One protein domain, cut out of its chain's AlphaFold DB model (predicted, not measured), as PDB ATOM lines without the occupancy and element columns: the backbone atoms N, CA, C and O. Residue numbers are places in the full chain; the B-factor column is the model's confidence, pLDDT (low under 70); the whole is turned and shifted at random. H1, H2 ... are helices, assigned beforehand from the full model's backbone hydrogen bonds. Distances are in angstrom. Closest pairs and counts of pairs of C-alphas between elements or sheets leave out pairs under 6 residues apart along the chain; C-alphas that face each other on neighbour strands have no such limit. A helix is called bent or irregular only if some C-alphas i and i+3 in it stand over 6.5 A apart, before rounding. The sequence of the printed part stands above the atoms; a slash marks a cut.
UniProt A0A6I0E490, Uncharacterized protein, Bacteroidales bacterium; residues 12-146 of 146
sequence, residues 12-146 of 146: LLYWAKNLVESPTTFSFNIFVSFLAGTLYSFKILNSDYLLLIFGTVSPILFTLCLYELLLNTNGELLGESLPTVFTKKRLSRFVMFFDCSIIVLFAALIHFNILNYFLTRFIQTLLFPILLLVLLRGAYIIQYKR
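Overview. This is residues 12 to 146 of the 146 residues of an uncharacterized protein of Bacteroidales bacterium (UniProt A0A6I0E490). Four long helices run roughly lengthwise in a somewhat splayed bundle: the arms H3b and H6b are side by side in the middle, with H2 and H5 on opposite sides of them. Short H1 packs crosswise on H3b and on residues 133 to 140 of H6b, while the four-residue H4 sits at one end, by residues 67 to 71 of H3b. You have 135 printed residues with six named helices, H1 to H6, class all helix. The whole is compact, radius of gyration of the C-alphas 15.4 A, spanning 44 by 33 by 22 A.

Arrangement. Begin with H6, residues 118 to 144, and the hub H3, residues 48 to 71, each assigned as one helix by its hydrogen bonds. Both are bent: C-alphas 125 and 128 are 6.7 A apart, C-alphas 55 and 58 6.9 A. Arms H3b, residues 58 to 71, and H6b, residues 128 to 144, touch at a shallow tilt of 28 degrees, closest at C-alphas 59 and 129, 5.1 A. H5, residues 89 to 111, touches H3b, closest at C-alphas 60 and 100, 5.6 A. H2, residues 23 to 41, touches H6b with residues 26 to 34 alone, closest at C-alphas 30 and 130, 6.2 A. H1, residues 12 to 20, touches H6b about perpendicular, 76 degrees, closest at C-alphas 20 and 137, 5.2 A. H4, residues 84 to 87, touches H3b, closest at C-alphas 87 and 71, 5.8 A. Every O i to N i+4 pair is within hydrogen-bond range, but H4 is too short for one.

Along the chain. Find C-alpha 12 at (2.394, -34.679, 41.395), where H1 begins; H6b ends at C-alpha 144, (5.614, -40.789, 27.913). H5 measures 32.9 A, H2 26.4 A, H6b 24.2 A.

Size, cuts and confidence. C-alphas 113 and 146 are farthest apart, 45.8 A. The printed part has no cut; the link H3 to H4 is long. Look for pLDDT under 70 at residues 74 to 76, 78 to 79 and 145 to 146.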
ATOM      1  N   LEU A  12       1.572 -35.563  42.213       88.44
ATOM      2  CA  LEU A  12       2.394 -34.679  41.395       88.44
ATOM      3  C   LEU A  12       2.469 -35.135  39.931       88.44
ATOM      4  O   LEU A  12       2.388 -34.290  39.047       88.44
ATOM      5  N   LEU A  13       2.550 -36.441  39.657       86.38
ATOM      6  CA  LEU A  13       2.471 -36.971  38.289       86.38
ATOM      7  C   LEU A  13       1.086 -36.738  37.671       86.38
ATOM      8  O   LEU A  13       0.992 -36.343  36.508       86.38
ATOM      9  N   TYR A  14       0.018 -36.904  38.459       88.56
ATOM     10  CA  TYR A  14      -1.345 -36.577  38.028       88.56
ATOM     11  C   TYR A  14      -1.479 -35.097  37.634       88.56
ATOM     12  O   TYR A  14      -2.000 -34.774  36.565       88.56
ATOM     13  N   TRP A  15      -0.954 -34.188  38.463       89.00
ATOM     14  CA  TRP A  15      -0.939 -32.758  38.152       89.00
ATOM     15  C   TRP A  15      -0.063 -32.432  36.947       89.00
ATOM     16  O   TRP A  15      -0.513 -31.692  36.077       89.00
ATOM     17  N   ALA A  16       1.137 -33.008  36.850       89.56
ATOM     18  CA  ALA A  16       2.016 -32.823  35.700       89.56
ATOM     19  C   ALA A  16       1.283 -33.165  34.397       89.56
ATOM     20  O   ALA A  16       1.223 -32.335  33.491       89.56
ATOM     21  N   LYS A  17       0.638 -34.337  34.346       88.56
ATOM     22  CA  LYS A  17      -0.161 -34.787  33.204       88.56
ATOM     23  C   LYS A  17      -1.270 -33.788  32.861       88.56
ATOM     24  O   LYS A  17      -1.309 -33.279  31.745       88.56
ATOM     25  N   ASN A  18      -2.099 -33.408  33.833       90.62
ATOM     26  CA  ASN A  18      -3.187 -32.454  33.602       90.62
ATOM     27  C   ASN A  18      -2.706 -31.057  33.187       90.62
ATOM     28  O   ASN A  18      -3.431 -30.346  32.495       90.62
ATOM     29  N   LEU A  19      -1.503 -30.649  33.590       89.06
ATOM     30  CA  LEU A  19      -0.950 -29.340  33.249       89.06
ATOM     31  C   LEU A  19      -0.425 -29.271  31.809       89.06
ATOM     32  O   LEU A  19      -0.485 -28.191  31.210       89.06
ATOM     33  N   VAL A  20       0.103 -30.374  31.255       92.12
ATOM     34  CA  VAL A  20       0.876 -30.323  29.995       92.12
ATOM     35  C   VAL A  20       0.543 -31.378  28.933       92.12
ATOM     36  O   VAL A  20       1.009 -31.223  27.803       92.12
ATOM     37  N   GLU A  21      -0.241 -32.420  29.238       87.75
ATOM     38  CA  GLU A  21      -0.525 -33.526  28.302       87.75
ATOM     39  C   GLU A  21      -1.273 -33.050  27.052       87.75
ATOM     40  O   GLU A  21      -0.842 -33.291  25.919       87.75
ATOM     41  N   SER A  22      -2.399 -32.360  27.250       91.38
ATOM     42  CA  SER A  22      -3.199 -31.847  26.144       91.38
ATOM     43  C   SER A  22      -2.588 -30.558  25.586       91.38
ATOM     44  O   SER A  22      -2.328 -29.621  26.353       91.38
ATOM     45  N   PRO A  23      -2.433 -30.431  24.250       90.31
ATOM     46  CA  PRO A  23      -2.013 -29.184  23.628       90.31
ATOM     47  C   PRO A  23      -2.883 -27.990  24.024       90.31
ATOM     48  O   PRO A  23      -2.340 -26.917  24.266       90.31
ATOM     49  N   THR A  24      -4.200 -28.186  24.139       92.12
ATOM     50  CA  THR A  24      -5.145 -27.120  24.497       92.12
ATOM     51  C   THR A  24      -4.966 -26.670  25.941       92.12
ATOM     52  O   THR A  24      -4.863 -25.472  26.192       92.12
ATOM     53  N   THR A  25      -4.853 -27.613  26.882       91.75
ATOM     54  CA  THR A  25      -4.654 -27.307  28.304       91.75
ATOM     55  C   THR A  25      -3.324 -26.608  28.540       91.75
ATOM     56  O   THR A  25      -3.269 -25.603  29.241       91.75
ATOM     57  N   PHE A  26      -2.260 -27.073  27.886       93.88
ATOM     58  CA  PHE A  26      -0.969 -26.401  27.955       93.88
ATOM     59  C   PHE A  26      -1.029 -24.974  27.401       93.88
ATOM     60  O   PHE A  26      -0.555 -24.049  28.055       93.88
ATOM     61  N   SER A  27      -1.614 -24.775  26.214       95.19
ATOM     62  CA  SER A  27      -1.754 -23.440  25.624       95.19
ATOM     63  C   SER A  27      -2.579 -22.512  26.514       95.19
ATOM     64  O   SER A  27      -2.221 -21.346  26.664       95.19
ATOM     65  N   PHE A  28      -3.632 -23.029  27.149       94.94
ATOM     66  CA  PHE A  28      -4.418 -22.281  28.125       94.94
ATOM     67  C   PHE A  28      -3.582 -21.893  29.353       94.94
ATOM     68  O   PHE A  28      -3.563 -20.722  29.725       94.94
ATOM     69  N   ASN A  29      -2.830 -22.828  29.938       94.25
ATOM     70  CA  ASN A  29      -1.967 -22.554  31.090       94.25
ATOM     71  C   ASN A  29      -0.889 -21.510  30.761       94.25
ATOM     72  O   ASN A  29      -0.694 -20.571  31.529       94.25
ATOM     73  N   ILE A  30      -0.253 -21.613  29.589       95.25
ATOM     74  CA  ILE A  30       0.701 -20.609  29.096       95.25
ATOM     75  C   ILE A  30       0.027 -19.246  28.947       95.25
ATOM     76  O   ILE A  30       0.573 -18.247  29.409       95.25
ATOM     77  N   PHE A  31      -1.156 -19.194  28.333       96.38
ATOM     78  CA  PHE A  31      -1.894 -17.948  28.143       96.38
ATOM     79  C   PHE A  31      -2.250 -17.288  29.480       96.38
ATOM     80  O   PHE A  31      -2.019 -16.093  29.651       96.38
ATOM     81  N   VAL A  32      -2.754 -18.060  30.446       94.38
ATOM     82  CA  VAL A  32      -3.110 -17.556  31.778       94.38
ATOM     83  C   VAL A  32      -1.872 -17.044  32.518       94.38
ATOM     84  O   VAL A  32      -1.901 -15.927  33.036       94.38
ATOM     85  N   SER A  33      -0.770 -17.803  32.527       93.88
ATOM     86  CA  SER A  33       0.493 -17.362  33.140       93.88
ATOM     87  C   SER A  33       1.054 -16.108  32.466       93.88
ATOM     88  O   SER A  33       1.490 -15.186  33.152       93.88
ATOM     89  N   PHE A  34       0.999 -16.033  31.135       95.50
ATOM     90  CA  PHE A  34       1.443 -14.866  30.377       95.50
ATOM     91  C   PHE A  34       0.605 -13.628  30.692       95.50
ATOM     92  O   PHE A  34       1.156 -12.566  30.988       95.50
ATOM     93  N   LEU A  35      -0.723 -13.756  30.661       95.06
ATOM     94  CA  LEU A  35      -1.635 -12.649  30.915       95.06
ATOM     95  C   LEU A  35      -1.465 -12.122  32.344       95.06
ATOM     96  O   LEU A  35      -1.225 -10.930  32.533       95.06
ATOM     97  N   ALA A  36      -1.525 -13.006  33.342       92.31
ATOM     98  CA  ALA A  36      -1.398 -12.618  34.742       92.31
ATOM     99  C   ALA A  36      -0.020 -12.018  35.058       92.31
ATOM    100  O   ALA A  36       0.064 -10.958  35.684       92.31
ATOM    101  N   GLY A  37       1.051 -12.644  34.560       92.12
ATOM    102  CA  GLY A  37       2.413 -12.147  34.720       92.12
ATOM    103  C   GLY A  37       2.613 -10.777  34.075       92.12
ATOM    104  O   GLY A  37       3.234  -9.896  34.671       92.12
ATOM    105  N   THR A  38       2.027 -10.545  32.897       93.75
ATOM    106  CA  THR A  38       2.104  -9.248  32.207       93.75
ATOM    107  C   THR A  38       1.367  -8.179  33.009       93.75
ATOM    108  O   THR A  38       1.942  -7.137  33.331       93.75
ATOM    109  N   LEU A  39       0.120  -8.450  33.401       94.44
ATOM    110  CA  LEU A  39      -0.700  -7.506  34.165       94.44
ATOM    111  C   LEU A  39      -0.029  -7.096  35.483       94.44
ATOM    112  O   LEU A  39      -0.020  -5.909  35.825       94.44
ATOM    113  N   TYR A  40       0.578  -8.054  36.190       93.06
ATOM    114  CA  TYR A  40       1.304  -7.782  37.426       93.06
ATOM    115  C   TYR A  40       2.606  -7.002  37.178       93.06
ATOM    116  O   TYR A  40       2.862  -5.969  37.809       93.06
ATOM    117  N   SER A  41       3.422  -7.437  36.214       92.31
ATOM    118  CA  SER A  41       4.736  -6.840  35.924       92.31
ATOM    119  C   SER A  41       4.639  -5.377  35.494       92.31
ATOM    120  O   SER A  41       5.421  -4.538  35.949       92.31
ATOM    121  N   PHE A  42       3.626  -5.033  34.699       92.50
ATOM    122  CA  PHE A  42       3.376  -3.657  34.260       92.50
ATOM    123  C   PHE A  42       2.628  -2.796  35.294       92.50
ATOM    124  O   PHE A  42       2.345  -1.637  35.014       92.50
ATOM    125  N   LYS A  43       2.339  -3.319  36.498       89.00
ATOM    126  CA  LYS A  43       1.519  -2.641  37.528       89.00
ATOM    127  C   LYS A  43       0.104  -2.280  37.050       89.00
ATOM    128  O   LYS A  43      -0.527  -1.426  37.660       89.00
ATOM    129  N   ILE A  44      -0.415  -2.938  36.009       90.50
ATOM    130  CA  ILE A  44      -1.804  -2.739  35.563       90.50
ATOM    131  C   ILE A  44      -2.751  -3.266  36.646       90.50
ATOM    132  O   ILE A  44      -3.706  -2.594  37.018       90.50
ATOM    133  N   LEU A  45      -2.435  -4.443  37.202       87.12
ATOM    134  CA  LEU A  45      -3.094  -5.008  38.378       87.12
ATOM    135  C   LEU A  45      -2.038  -5.386  39.416       87.12
ATOM    136  O   LEU A  45      -1.441  -6.460  39.369       87.12
ATOM    137  N   ASN A  46      -1.791  -4.481  40.360       80.50
ATOM    138  CA  ASN A  46      -0.798  -4.676  41.411       80.50
ATOM    139  C   ASN A  46      -1.441  -5.285  42.666       80.50
ATOM    140  O   ASN A  46      -1.654  -4.600  43.663       80.50
ATOM    141  N   SER A  47      -1.814  -6.563  42.578       89.56
ATOM    142  CA  SER A  47      -2.436  -7.306  43.676       89.56
ATOM    143  C   SER A  47      -1.456  -8.300  44.289       89.56
ATOM    144  O   SER A  47      -0.853  -9.098  43.567       89.56
ATOM    145  N   ASP A  48      -1.357  -8.319  45.618       90.06
ATOM    146  CA  ASP A  48      -0.570  -9.325  46.341       90.06
ATOM    147  C   ASP A  48      -1.070 -10.752  46.078       90.06
ATOM    148  O   ASP A  48      -0.279 -11.691  46.054       90.06
ATOM    149  N   TYR A  49      -2.363 -10.928  45.786       91.81
ATOM    150  CA  TYR A  49      -2.912 -12.227  45.396       91.81
ATOM    151  C   TYR A  49      -2.366 -12.709  44.048       91.81
ATOM    152  O   TYR A  49      -2.111 -13.900  43.886       91.81
ATOM    153  N   LEU A  50      -2.144 -11.800  43.090       91.56
ATOM    154  CA  LEU A  50      -1.531 -12.157  41.808       91.56
ATOM    155  C   LEU A  50      -0.072 -12.569  41.998       91.56
ATOM    156  O   LEU A  50       0.348 -13.575  41.431       91.56
ATOM    157  N   LEU A  51       0.674 -11.845  42.838       93.38
ATOM    158  CA  LEU A  51       2.035 -12.235  43.203       93.38
ATOM    159  C   LEU A  51       2.055 -13.599  43.897       93.38
ATOM    160  O   LEU A  51       2.872 -14.445  43.550       93.38
ATOM    161  N   LEU A  52       1.144 -13.838  44.839       94.12
ATOM    162  CA  LEU A  52       1.072 -15.098  45.568       94.12
ATOM    163  C   LEU A  52       0.760 -16.271  44.633       94.12
ATOM    164  O   LEU A  52       1.453 -17.284  44.662       94.12
ATOM    165  N   ILE A  53      -0.266 -16.148  43.790       93.50
ATOM    166  CA  ILE A  53      -0.693 -17.242  42.912       93.50
ATOM    167  C   ILE A  53       0.345 -17.469  41.809       93.50
ATOM    168  O   ILE A  53       0.873 -18.573  41.684       93.50
ATOM    169  N   PHE A  54       0.679 -16.431  41.043       92.38
ATOM    170  CA  PHE A  54       1.492 -16.569  39.831       92.38
ATOM    171  C   PHE A  54       2.992 -16.430  40.072       92.38
ATOM    172  O   PHE A  54       3.778 -16.990  39.315       92.38
ATOM    173  N   GLY A  55       3.399 -15.711  41.114       92.06
ATOM    174  CA  GLY A  55       4.801 -15.568  41.506       92.06
ATOM    175  C   GLY A  55       5.275 -16.605  42.520       92.06
ATOM    176  O   GLY A  55       6.484 -16.753  42.674       92.06
ATOM    177  N   THR A  56       4.371 -17.334  43.185       95.06
ATOM    178  CA  THR A  56       4.751 -18.296  44.235       95.06
ATOM    179  C   THR A  56       4.099 -19.662  44.049       95.06
ATOM    180  O   THR A  56       4.799 -20.632  43.767       95.06
ATOM    181  N   VAL A  57       2.774 -19.768  44.170       95.19
ATOM    182  CA  VAL A  57       2.069 -21.063  44.206       95.19
ATOM    183  C   VAL A  57       2.232 -21.838  42.899       95.19
ATOM    184  O   VAL A  57       2.626 -23.004  42.932       95.19
ATOM    185  N   SER A  58       1.962 -21.211  41.750       93.44
ATOM    186  CA  SER A  58       2.083 -21.873  40.448       93.44
ATOM    187  C   SER A  58       3.528 -22.286  40.136       93.44
ATOM    188  O   SER A  58       3.731 -23.464  39.847       93.44
ATOM    189  N   PRO A  59       4.552 -21.414  40.262       94.31
ATOM    190  CA  PRO A  59       5.944 -21.825  40.088       94.31
ATOM    191  C   PRO A  59       6.371 -22.961  41.020       94.31
ATOM    192  O   PRO A  59       7.030 -23.888  40.565       94.31
ATOM    193  N   ILE A  60       5.963 -22.944  42.297       96.38
ATOM    194  CA  ILE A  60       6.243 -24.052  43.225       96.38
ATOM    195  C   ILE A  60       5.609 -25.345  42.712       96.38
ATOM    196  O   ILE A  60       6.299 -26.357  42.612       96.38
ATOM    197  N   LEU A  61       4.324 -25.323  42.344       95.06
ATOM    198  CA  LEU A  61       3.634 -26.502  41.817       95.06
ATOM    199  C   LEU A  61       4.349 -27.058  40.575       95.06
ATOM    200  O   LEU A  61       4.560 -28.266  40.484       95.06
ATOM    201  N   PHE A  62       4.747 -26.188  39.645       95.12
ATOM    202  CA  PHE A  62       5.434 -26.592  38.417       95.12
ATOM    203  C   PHE A  62       6.816 -27.179  38.708       95.12
ATOM    204  O   PHE A  62       7.155 -28.216  38.141       95.12
ATOM    205  N   THR A  63       7.575 -26.585  39.632       95.19
ATOM    206  CA  THR A  63       8.857 -27.124  40.104       95.19
ATOM    207  C   THR A  63       8.672 -28.509  40.717       95.19
ATOM    208  O   THR A  63       9.352 -29.448  40.314       95.19
ATOM    209  N   LEU A  64       7.712 -28.685  41.630       94.12
ATOM    210  CA  LEU A  64       7.431 -29.990  42.241       94.12
ATOM    211  C   LEU A  64       7.080 -31.048  41.183       94.12
ATOM    212  O   LEU A  64       7.610 -32.158  41.220       94.12
ATOM    213  N   CYS A  65       6.221 -30.696  40.224       93.69
ATOM    214  CA  CYS A  65       5.842 -31.584  39.126       93.69
ATOM    215  C   CYS A  65       7.046 -31.949  38.247       93.69
ATOM    216  O   CYS A  65       7.214 -33.114  37.896       93.69
ATOM    217  N   LEU A  66       7.901 -30.977  37.918       92.50
ATOM    218  CA  LEU A  66       9.076 -31.184  37.071       92.50
ATOM    219  C   LEU A  66      10.092 -32.112  37.741       92.50
ATOM    220  O   LEU A  66      10.558 -33.061  37.118       92.50
ATOM    221  N   TYR A  67      10.406 -31.874  39.015       91.75
ATOM    222  CA  TYR A  67      11.345 -32.706  39.769       91.75
ATOM    223  C   TYR A  67      10.832 -34.133  39.971       91.75
ATOM    224  O   TYR A  67      11.613 -35.079  39.867       91.75
ATOM    225  N   GLU A  68       9.534 -34.308  40.226       89.75
ATOM    226  CA  GLU A  68       8.928 -35.641  40.309       89.75
ATOM    227  C   GLU A  68       9.027 -36.381  38.967       89.75
ATOM    228  O   GLU A  68       9.344 -37.570  38.934       89.75
ATOM    229  N   LEU A  69       8.803 -35.684  37.852       87.94
ATOM    230  CA  LEU A  69       8.898 -36.261  36.512       87.94
ATOM    231  C   LEU A  69      10.347 -36.672  36.198       87.94
ATOM    232  O   LEU A  69      10.595 -37.810  35.803       87.94
ATOM    233  N   LEU A  70      11.319 -35.804  36.500       87.19
ATOM    234  CA  LEU A  70      12.750 -36.108  36.375       87.19
ATOM    235  C   LEU A  70      13.180 -37.285  37.264       87.19
ATOM    236  O   LEU A  70      13.921 -38.152  36.815       87.19
ATOM    237  N   LEU A  71      12.691 -37.379  38.501       85.94
ATOM    238  CA  LEU A  71      13.007 -38.508  39.384       85.94
ATOM    239  C   LEU A  71      12.468 -39.848  38.884       85.94
ATOM    240  O   LEU A  71      13.028 -40.890  39.224       85.94
ATOM    241  N   ASN A  72      11.387 -39.816  38.109       81.19
ATOM    242  CA  ASN A  72      10.782 -40.999  37.513       81.19
ATOM    243  C   ASN A  72      11.345 -41.322  36.117       81.19
ATOM    244  O   ASN A  72      10.952 -42.329  35.529       81.19
ATOM    245  N   THR A  73      12.268 -40.514  35.583       76.31
ATOM    246  CA  THR A  73      13.044 -40.906  34.396       76.31
ATOM    247  C   THR A  73      14.151 -41.887  34.782       76.31
ATOM    248  O   THR A  73      14.732 -41.793  35.862       76.31
ATOM    249  N   ASN A  74      14.479 -42.828  33.890       66.12
ATOM    250  CA  ASN A  74      15.493 -43.878  34.104       66.12
ATOM    251  C   ASN A  74      16.943 -43.344  34.101       66.12
ATOM    252  O   ASN A  74      17.862 -44.020  33.652       66.12
ATOM    253  N   GLY A  75      17.163 -42.116  34.576       66.75
ATOM    254  CA  GLY A  75      18.469 -41.465  34.577       66.75
ATOM    255  C   GLY A  75      18.937 -40.981  33.209       66.75
ATOM    256  O   GLY A  75      20.081 -40.555  33.095       66.75
ATOM    257  N   GLU A  76      18.065 -40.989  32.201       69.19
ATOM    258  CA  GLU A  76      18.332 -40.455  30.869       69.19
ATOM    259  C   GLU A  76      17.257 -39.441  30.470       69.19
ATOM    260  O   GLU A  76      16.060 -39.684  30.640       69.19
ATOM    261  N   LEU A  77      17.688 -38.319  29.898       70.62
ATOM    262  CA  LEU A  77      16.827 -37.317  29.277       70.62
ATOM    263  C   LEU A  77      17.426 -36.982  27.909       70.62
ATOM    264  O   LEU A  77      18.618 -36.721  27.811       70.62
ATOM    265  N   LEU A  78      16.623 -37.022  26.841       67.31
ATOM    266  CA  LEU A  78      17.091 -36.788  25.460       67.31
ATOM    267  C   LEU A  78      18.224 -37.724  24.982       67.31
ATOM    268  O   LEU A  78      18.909 -37.411  24.016       67.31
ATOM    269  N   GLY A  79      18.394 -38.896  25.605       66.62
ATOM    270  CA  GLY A  79      19.482 -39.827  25.278       66.62
ATOM    271  C   GLY A  79      20.826 -39.477  25.922       66.62
ATOM    272  O   GLY A  79      21.808 -40.169  25.673       66.62
ATOM    273  N   GLU A  80      20.868 -38.447  26.770       75.12
ATOM    274  CA  GLU A  80      22.011 -38.135  27.623       75.12
ATOM    275  C   GLU A  80      21.727 -38.535  29.072       75.12
ATOM    276  O   GLU A  80      20.582 -38.503  29.537       75.12
ATOM    277  N   SER A  81      22.780 -38.902  29.805       77.31
ATOM    278  CA  SER A  81      22.649 -39.219  31.225       77.31
ATOM    279  C   SER A  81      22.333 -37.955  32.024       77.31
ATOM    280  O   SER A  81      23.026 -36.940  31.948       77.31
ATOM    281  N   LEU A  82      21.265 -38.015  32.817       77.31
ATOM    282  CA  LEU A  82      20.899 -36.939  33.726       77.31
ATOM    283  C   LEU A  82      21.992 -36.769  34.790       77.31
ATOM    284  O   LEU A  82      22.468 -37.764  35.355       77.31
ATOM    285  N   PRO A  83      22.353 -35.521  35.145       78.19
ATOM    286  CA  PRO A  83      23.275 -35.264  36.238       78.19
ATOM    287  C   PRO A  83      22.840 -35.982  37.517       78.19
ATOM    288  O   PRO A  83      21.653 -36.049  37.844       78.19
ATOM    289  N   THR A  84      23.813 -36.452  38.301       77.62
ATOM    290  CA  THR A  84      23.555 -37.205  39.548       77.62
ATOM    291  C   THR A  84      22.669 -36.466  40.555       77.62
ATOM    292  O   THR A  84      22.025 -37.089  41.401       77.62
ATOM    293  N   VAL A  85      22.620 -35.139  40.446       77.12
ATOM    294  CA  VAL A  85      21.760 -34.248  41.227       77.12
ATOM    295  C   VAL A  85      20.275 -34.542  40.988       77.12
ATOM    296  O   VAL A  85      19.505 -34.535  41.944       77.12
ATOM    297  N   PHE A  86      19.881 -34.874  39.758       77.69
ATOM    298  CA  PHE A  86      18.487 -35.132  39.381       77.69
ATOM    299  C   PHE A  86      18.098 -36.610  39.488       77.69
ATOM    300  O   PHE A  86      16.923 -36.913  39.671       77.69
ATOM    301  N   THR A  87      19.069 -37.529  39.460       77.69
ATOM    302  CA  THR A  87      18.813 -38.977  39.563       77.69
ATOM    303  C   THR A  87      18.802 -39.488  41.005       77.69
ATOM    304  O   THR A  87      18.049 -40.400  41.352       77.69
ATOM    305  N   LYS A  88      19.597 -38.894  41.906       84.19
ATOM    306  CA  LYS A  88      19.598 -39.279  43.324       84.19
ATOM    307  C   LYS A  88      18.447 -38.608  44.068       84.19
ATOM    308  O   LYS A  88      18.502 -37.418  44.369       84.19
ATOM    309  N   LYS A  89      17.472 -39.409  44.508       83.31
ATOM    310  CA  LYS A  89      16.273 -38.978  45.259       83.31
ATOM    311  C   LYS A  89      16.532 -37.947  46.365       83.31
ATOM    312  O   LYS A  89      15.788 -36.983  46.490       83.31
ATOM    313  N   ARG A  90      17.579 -38.140  47.177       86.44
ATOM    314  CA  ARG A  90      17.919 -37.219  48.277       86.44
ATOM    315  C   ARG A  90      18.427 -35.863  47.776       86.44
ATOM    316  O   ARG A  90      18.029 -34.849  48.334       86.44
ATOM    317  N   LEU A  91      19.283 -35.855  46.752       85.88
ATOM    318  CA  LEU A  91      19.836 -34.622  46.180       85.88
ATOM    319  C   LEU A  91      18.764 -33.861  45.410       85.88
ATOM    320  O   LEU A  91      18.556 -32.687  45.672       85.88
ATOM    321  N   SER A  92      18.017 -34.558  44.559       88.00
ATOM    322  CA  SER A  92      16.931 -33.980  43.773       88.00
ATOM    323  C   SER A  92      15.891 -33.293  44.664       88.00
ATOM    324  O   SER A  92      15.566 -32.131  44.452       88.00
ATOM    325  N   ARG A  93      15.467 -33.936  45.764       88.81
ATOM    326  CA  ARG A  93      14.573 -33.310  46.757       88.81
ATOM    327  C   ARG A  93      15.181 -32.094  47.454       88.81
ATOM    328  O   ARG A  93      14.447 -31.169  47.785       88.81
ATOM    329  N   PHE A  94      16.488 -32.106  47.720       92.38
ATOM    330  CA  PHE A  94      17.170 -30.965  48.327       92.38
ATOM    331  C   PHE A  94      17.196 -29.771  47.371       92.38
ATOM    332  O   PHE A  94      16.823 -28.674  47.777       92.38
ATOM    333  N   VAL A  95      17.559 -29.989  46.103       92.94
ATOM    334  CA  VAL A  95      17.560 -28.918  45.094       92.94
ATOM    335  C   VAL A  95      16.139 -28.425  44.828       92.94
ATOM    336  O   VAL A  95      15.911 -27.225  44.837       92.94
ATOM    337  N   MET A  96      15.156 -29.322  44.751       93.44
ATOM    338  CA  MET A  96      13.741 -28.954  44.658       93.44
ATOM    339  C   MET A  96      13.302 -28.030  45.805       93.44
ATOM    340  O   MET A  96      12.631 -27.025  45.572       93.44
ATOM    341  N   PHE A  97      13.679 -28.345  47.051       94.38
ATOM    342  CA  PHE A  97      13.358 -27.504  48.208       94.38
ATOM    343  C   PHE A  97      14.087 -26.156  48.159       94.38
ATOM    344  O   PHE A  97      13.504 -25.124  48.497       94.38
ATOM    345  N   PHE A  98      15.347 -26.160  47.728       95.31
ATOM    346  CA  PHE A  98      16.140 -24.951  47.540       95.31
ATOM    347  C   PHE A  98      15.516 -24.028  46.484       95.31
ATOM    348  O   PHE A  98      15.270 -22.860  46.779       95.31
ATOM    349  N   ASP A  99      15.149 -24.561  45.318       93.69
ATOM    350  CA  ASP A  99      14.472 -23.820  44.250       93.69
ATOM    351  C   ASP A  99      13.137 -23.243  44.742       93.69
ATOM    352  O   ASP A  99      12.862 -22.057  44.555       93.69
ATOM    353  N   CYS A 100      12.330 -24.037  45.458       96.44
ATOM    354  CA  CYS A 100      11.084 -23.552  46.061       96.44
ATOM    355  C   CYS A 100      11.328 -22.427  47.077       96.44
ATOM    356  O   CYS A 100      10.584 -21.448  47.108       96.44
ATOM    357  N   SER A 101      12.382 -22.537  47.887       96.50
ATOM    358  CA  SER A 101      12.746 -21.510  48.869       96.50
ATOM    359  C   SER A 101      13.167 -20.208  48.190       96.50
ATOM    360  O   SER A 101      12.773 -19.132  48.635       96.50
ATOM    361  N   ILE A 102      13.912 -20.296  47.084       95.31
ATOM    362  CA  ILE A 102      14.291 -19.140  46.265       95.31
ATOM    363  C   ILE A 102      13.052 -18.452  45.684       95.31
ATOM    364  O   ILE A 102      12.952 -17.227  45.762       95.31
ATOM    365  N   ILE A 103      12.094 -19.216  45.149       95.81
ATOM    366  CA  ILE A 103      10.835 -18.671  44.616       95.81
ATOM    367  C   ILE A 103      10.111 -17.860  45.697       95.81
ATOM    368  O   ILE A 103       9.748 -16.706  45.462       95.81
ATOM    369  N   VAL A 104       9.939 -18.439  46.891       96.56
ATOM    370  CA  VAL A 104       9.278 -17.764  48.020       96.56
ATOM    371  C   VAL A 104      10.054 -16.519  48.448       96.56
ATOM    372  O   VAL A 104       9.449 -15.469  48.668       96.56
ATOM    373  N   LEU A 105      11.382 -16.608  48.536       96.31
ATOM    374  CA  LEU A 105      12.237 -15.489  48.920       96.31
ATOM    375  C   LEU A 105      12.101 -14.319  47.938       96.31
ATOM    376  O   LEU A 105      11.895 -13.187  48.371       96.31
ATOM    377  N   PHE A 106      12.160 -14.570  46.628       94.88
ATOM    378  CA  PHE A 106      11.992 -13.514  45.628       94.88
ATOM    379  C   PHE A 106      10.603 -12.882  45.681       94.88
ATOM    380  O   PHE A 106      10.496 -11.655  45.643       94.88
ATOM    381  N   ALA A 107       9.550 -13.687  45.825       94.31
ATOM    382  CA  ALA A 107       8.200 -13.161  45.991       94.31
ATOM    383  C   ALA A 107       8.086 -12.279  47.248       94.31
ATOM    384  O   ALA A 107       7.542 -11.179  47.176       94.31
ATOM    385  N   ALA A 108       8.669 -12.695  48.377       95.44
ATOM    386  CA  ALA A 108       8.694 -11.893  49.599       95.44
ATOM    387  C   ALA A 108       9.457 -10.570  49.409       95.44
ATOM    388  O   ALA A 108       8.964  -9.511  49.795       95.44
ATOM    389  N   LEU A 109      10.627 -10.597  48.762       95.81
ATOM    390  CA  LEU A 109      11.411  -9.389  48.472       95.81
ATOM    391  C   LEU A 109      10.668  -8.412  47.546       95.81
ATOM    392  O   LEU A 109      10.829  -7.196  47.682       95.81
ATOM    393  N   ILE A 110       9.850  -8.918  46.620       93.44
ATOM    394  CA  ILE A 110       8.968  -8.093  45.783       93.44
ATOM    395  C   ILE A 110       7.834  -7.499  46.628       93.44
ATOM    396  O   ILE A 110       7.588  -6.297  46.532       93.44
ATOM    397  N   HIS A 111       7.185  -8.302  47.476       93.94
ATOM    398  CA  HIS A 111       6.089  -7.859  48.345       93.94
ATOM    399  C   HIS A 111       6.527  -6.750  49.318       93.94
ATOM    400  O   HIS A 111       5.863  -5.722  49.429       93.94
ATOM    401  N   PHE A 112       7.703  -6.886  49.941       95.00
ATOM    402  CA  PHE A 112       8.277  -5.859  50.823       95.00
ATOM    403  C   PHE A 112       8.890  -4.660  50.083       95.00
ATOM    404  O   PHE A 112       9.536  -3.816  50.700       95.00
ATOM    405  N   ASN A 113       8.705  -4.562  48.766       91.19
ATOM    406  CA  ASN A 113       9.243  -3.502  47.915       91.19
ATOM    407  C   ASN A 113      10.780  -3.413  47.825       91.19
ATOM    408  O   ASN A 113      11.285  -2.488  47.195       91.19
ATOM    409  N   ILE A 114      11.526  -4.384  48.361       94.00
ATOM    410  CA  ILE A 114      13.001  -4.404  48.330       94.00
ATOM    411  C   ILE A 114      13.511  -4.627  46.900       94.00
ATOM    412  O   ILE A 114      14.432  -3.953  46.448       94.00
ATOM    413  N   LEU A 115      12.890  -5.560  46.170       91.50
ATOM    414  CA  LEU A 115      13.205  -5.874  44.771       91.50
ATOM    415  C   LEU A 115      12.015  -5.596  43.843       91.50
ATOM    416  O   LEU A 115      11.837  -6.291  42.846       91.50
ATOM    417  N   ASN A 116      11.173  -4.599  44.133       88.31
ATOM    418  CA  ASN A 116       9.975  -4.298  43.331       88.31
ATOM    419  C   ASN A 116      10.278  -3.446  42.077       88.31
ATOM    420  O   ASN A 116       9.717  -2.369  41.855       88.31
ATOM    421  N   TYR A 117      11.165  -3.953  41.227       92.19
ATOM    422  CA  TYR A 117      11.459  -3.394  39.911       92.19
ATOM    423  C   TYR A 117      10.617  -4.084  38.832       92.19
ATOM    424  O   TYR A 117       9.991  -5.118  39.056       92.19
ATOM    425  N   PHE A 118      10.549  -3.496  37.638       92.44
ATOM    426  CA  PHE A 118       9.880  -4.140  36.503       92.44
ATOM    427  C   PHE A 118      10.517  -5.497  36.172       92.44
ATOM    428  O   PHE A 118       9.813  -6.499  36.104       92.44
ATOM    429  N   LEU A 119      11.846  -5.529  36.032       92.81
ATOM    430  CA  LEU A 119      12.585  -6.716  35.603       92.81
ATOM    431  C   LEU A 119      12.376  -7.907  36.544       92.81
ATOM    432  O   LEU A 119      12.091  -9.008  36.093       92.81
ATOM    433  N   THR A 120      12.481  -7.690  37.851       92.75
ATOM    434  CA  THR A 120      12.324  -8.741  38.865       92.75
ATOM    435  C   THR A 120      10.907  -9.298  38.887       92.75
ATOM    436  O   THR A 120      10.728 -10.512  38.928       92.75
ATOM    437  N   ARG A 121       9.889  -8.440  38.770       93.25
ATOM    438  CA  ARG A 121       8.491  -8.882  38.667       93.25
ATOM    439  C   ARG A 121       8.211  -9.633  37.375       93.25
ATOM    440  O   ARG A 121       7.546 -10.665  37.426       93.25
ATOM    441  N   PHE A 122       8.756  -9.159  36.258       93.81
ATOM    442  CA  PHE A 122       8.664  -9.832  34.964       93.81
ATOM    443  C   PHE A 122       9.291 -11.222  35.008       93.81
ATOM    444  O   PHE A 122       8.671 -12.199  34.587       93.81
ATOM    445  N   ILE A 123      10.491 -11.332  35.577       94.12
ATOM    446  CA  ILE A 123      11.162 -12.620  35.731       94.12
ATOM    447  C   ILE A 123      10.331 -13.547  36.627       94.12
ATOM    448  O   ILE A 123      10.025 -14.662  36.213       94.12
ATOM    449  N   GLN A 124       9.916 -13.075  37.805       93.81
ATOM    450  CA  GLN A 124       9.237 -13.896  38.810       93.81
ATOM    451  C   GLN A 124       7.838 -14.354  38.381       93.81
ATOM    452  O   GLN A 124       7.474 -15.504  38.607       93.81
ATOM    453  N   THR A 125       7.029 -13.458  37.810       93.56
ATOM    454  CA  THR A 125       5.591 -13.706  37.580       93.56
ATOM    455  C   THR A 125       5.240 -14.093  36.152       93.56
ATOM    456  O   THR A 125       4.124 -14.549  35.917       93.56
ATOM    457  N   LEU A 126       6.165 -13.935  35.200       93.44
ATOM    458  CA  LEU A 126       5.937 -14.275  33.796       93.44
ATOM    459  C   LEU A 126       6.986 -15.251  33.278       93.44
ATOM    460  O   LEU A 126       6.648 -16.385  32.939       93.44
ATOM    461  N   LEU A 127       8.251 -14.825  33.213       93.44
ATOM    462  CA  LEU A 127       9.285 -15.587  32.510       93.44
ATOM    463  C   LEU A 127       9.507 -16.955  33.157       93.44
ATOM    464  O   LEU A 127       9.490 -17.975  32.473       93.44
ATOM    465  N   PHE A 128       9.691 -16.970  34.474       93.06
ATOM    466  CA  PHE A 128      10.005 -18.177  35.219       93.06
ATOM    467  C   PHE A 128       8.856 -19.209  35.221       93.06
ATOM    468  O   PHE A 128       9.110 -20.354  34.843       93.06
ATOM    469  N   PRO A 129       7.588 -18.853  35.528       93.12
ATOM    470  CA  PRO A 129       6.473 -19.796  35.418       93.12
ATOM    471  C   PRO A 129       6.287 -20.363  34.003       93.12
ATOM    472  O   PRO A 129       6.046 -21.562  33.854       93.12
ATOM    473  N   ILE A 130       6.426 -19.533  32.963       95.12
ATOM    474  CA  ILE A 130       6.321 -19.986  31.565       95.12
ATOM    475  C   ILE A 130       7.450 -20.961  31.230       95.12
ATOM    476  O   ILE A 130       7.194 -22.014  30.644       95.12
ATOM    477  N   LEU A 131       8.686 -20.643  31.623       94.94
ATOM    478  CA  LEU A 131       9.836 -21.517  31.413       94.94
ATOM    479  C   LEU A 131       9.628 -22.878  32.093       94.94
ATOM    480  O   LEU A 131       9.835 -23.912  31.459       94.94
ATOM    481  N   LEU A 132       9.151 -22.892  33.341       94.62
ATOM    482  CA  LEU A 132       8.839 -24.127  34.064       94.62
ATOM    483  C   LEU A 132       7.764 -24.959  33.359       94.62
ATOM    484  O   LEU A 132       7.935 -26.169  33.229       94.62
ATOM    485  N   LEU A 133       6.691 -24.338  32.857       94.50
ATOM    486  CA  LEU A 133       5.667 -25.045  32.081       94.50
ATOM    487  C   LEU A 133       6.240 -25.660  30.800       94.50
ATOM    488  O   LEU A 133       5.948 -26.816  30.490       94.50
ATOM    489  N   VAL A 134       7.062 -24.912  30.059       94.44
ATOM    490  CA  VAL A 134       7.708 -25.402  28.831       94.44
ATOM    491  C   VAL A 134       8.624 -26.588  29.132       94.44
ATOM    492  O   VAL A 134       8.537 -27.608  28.446       94.44
ATOM    493  N   LEU A 135       9.453 -26.491  30.175       92.81
ATOM    494  CA  LEU A 135      10.329 -27.583  30.608       92.81
ATOM    495  C   LEU A 135       9.528 -28.805  31.061       92.81
ATOM    496  O   LEU A 135       9.848 -29.923  30.663       92.81
ATOM    497  N   LEU A 136       8.452 -28.596  31.824       92.88
ATOM    498  CA  LEU A 136       7.552 -29.660  32.266       92.88
ATOM    499  C   LEU A 136       6.921 -30.386  31.075       92.88
ATOM    500  O   LEU A 136       6.918 -31.617  31.039       92.88
ATOM    501  N   ARG A 137       6.452 -29.645  30.064       92.50
ATOM    502  CA  ARG A 137       5.924 -30.232  28.825       92.50
ATOM    503  C   ARG A 137       6.991 -30.999  28.054       92.50
ATOM    504  O   ARG A 137       6.709 -32.095  27.571       92.50
ATOM    505  N   GLY A 138       8.191 -30.437  27.927       89.38
ATOM    506  CA  GLY A 138       9.313 -31.095  27.259       89.38
ATOM    507  C   GLY A 138       9.645 -32.431  27.918       89.38
ATOM    508  O   GLY A 138       9.640 -33.466  27.252       89.38
ATOM    509  N   ALA A 139       9.838 -32.420  29.237       88.38
ATOM    510  CA  ALA A 139      10.146 -33.613  30.013       88.38
ATOM    511  C   ALA A 139       9.019 -34.664  29.931       88.38
ATOM    512  O   ALA A 139       9.295 -35.841  29.700       88.38
ATOM    513  N   TYR A 140       7.751 -34.239  30.003       89.06
ATOM    514  CA  TYR A 140       6.592 -35.124  29.849       89.06
ATOM    515  C   TYR A 140       6.558 -35.840  28.489       89.06
ATOM    516  O   TYR A 140       6.372 -37.057  28.431       89.06
ATOM    517  N   ILE A 141       6.765 -35.109  27.389       87.62
ATOM    518  CA  ILE A 141       6.760 -35.688  26.036       87.62
ATOM    519  C   ILE A 141       7.885 -36.718  25.878       87.62
ATOM    520  O   ILE A 141       7.647 -37.789  25.324       87.62
ATOM    521  N   ILE A 142       9.081 -36.414  26.389       82.94
ATOM    522  CA  ILE A 142      10.246 -37.308  26.311       82.94
ATOM    523  C   ILE A 142       9.995 -38.617  27.065       82.94
ATOM    524  O   ILE A 142      10.404 -39.676  26.593       82.94
ATOM    525  N   GLN A 143       9.341 -38.554  28.227       80.38
ATOM    526  CA  GLN A 143       9.129 -39.724  29.075       80.38
ATOM    527  C   GLN A 143       7.978 -40.621  28.595       80.38
ATOM    528  O   GLN A 143       8.103 -41.841  28.658       80.38
ATOM    529  N   TYR A 144       6.865 -40.041  28.132       76.75
ATOM    530  CA  TYR A 144       5.614 -40.789  27.913       76.75
ATOM    531  C   TYR A 144       5.172 -40.910  26.455       76.75
ATOM    532  O   TYR A 144       4.275 -41.700  26.162       76.75
ATOM    533  N   LYS A 145       5.747 -40.127  25.536       65.94
ATOM    534  CA  LYS A 145       5.327 -40.091  24.125       65.94
ATOM    535  C   LYS A 145       6.431 -40.530  23.157       65.94
ATOM    536  O   LYS A 145       6.363 -40.197  21.974       65.94
ATOM    537  N   ARG A 146       7.440 -41.230  23.679       53.16
ATOM    538  CA  ARG A 146       8.518 -41.846  22.904       53.16
ATOM    539  C   ARG A 146       8.082 -43.188  22.330       53.16
ATOM    540  O   ARG A 146       7.392 -43.934  23.057       53.16
TER     541      ARG A 146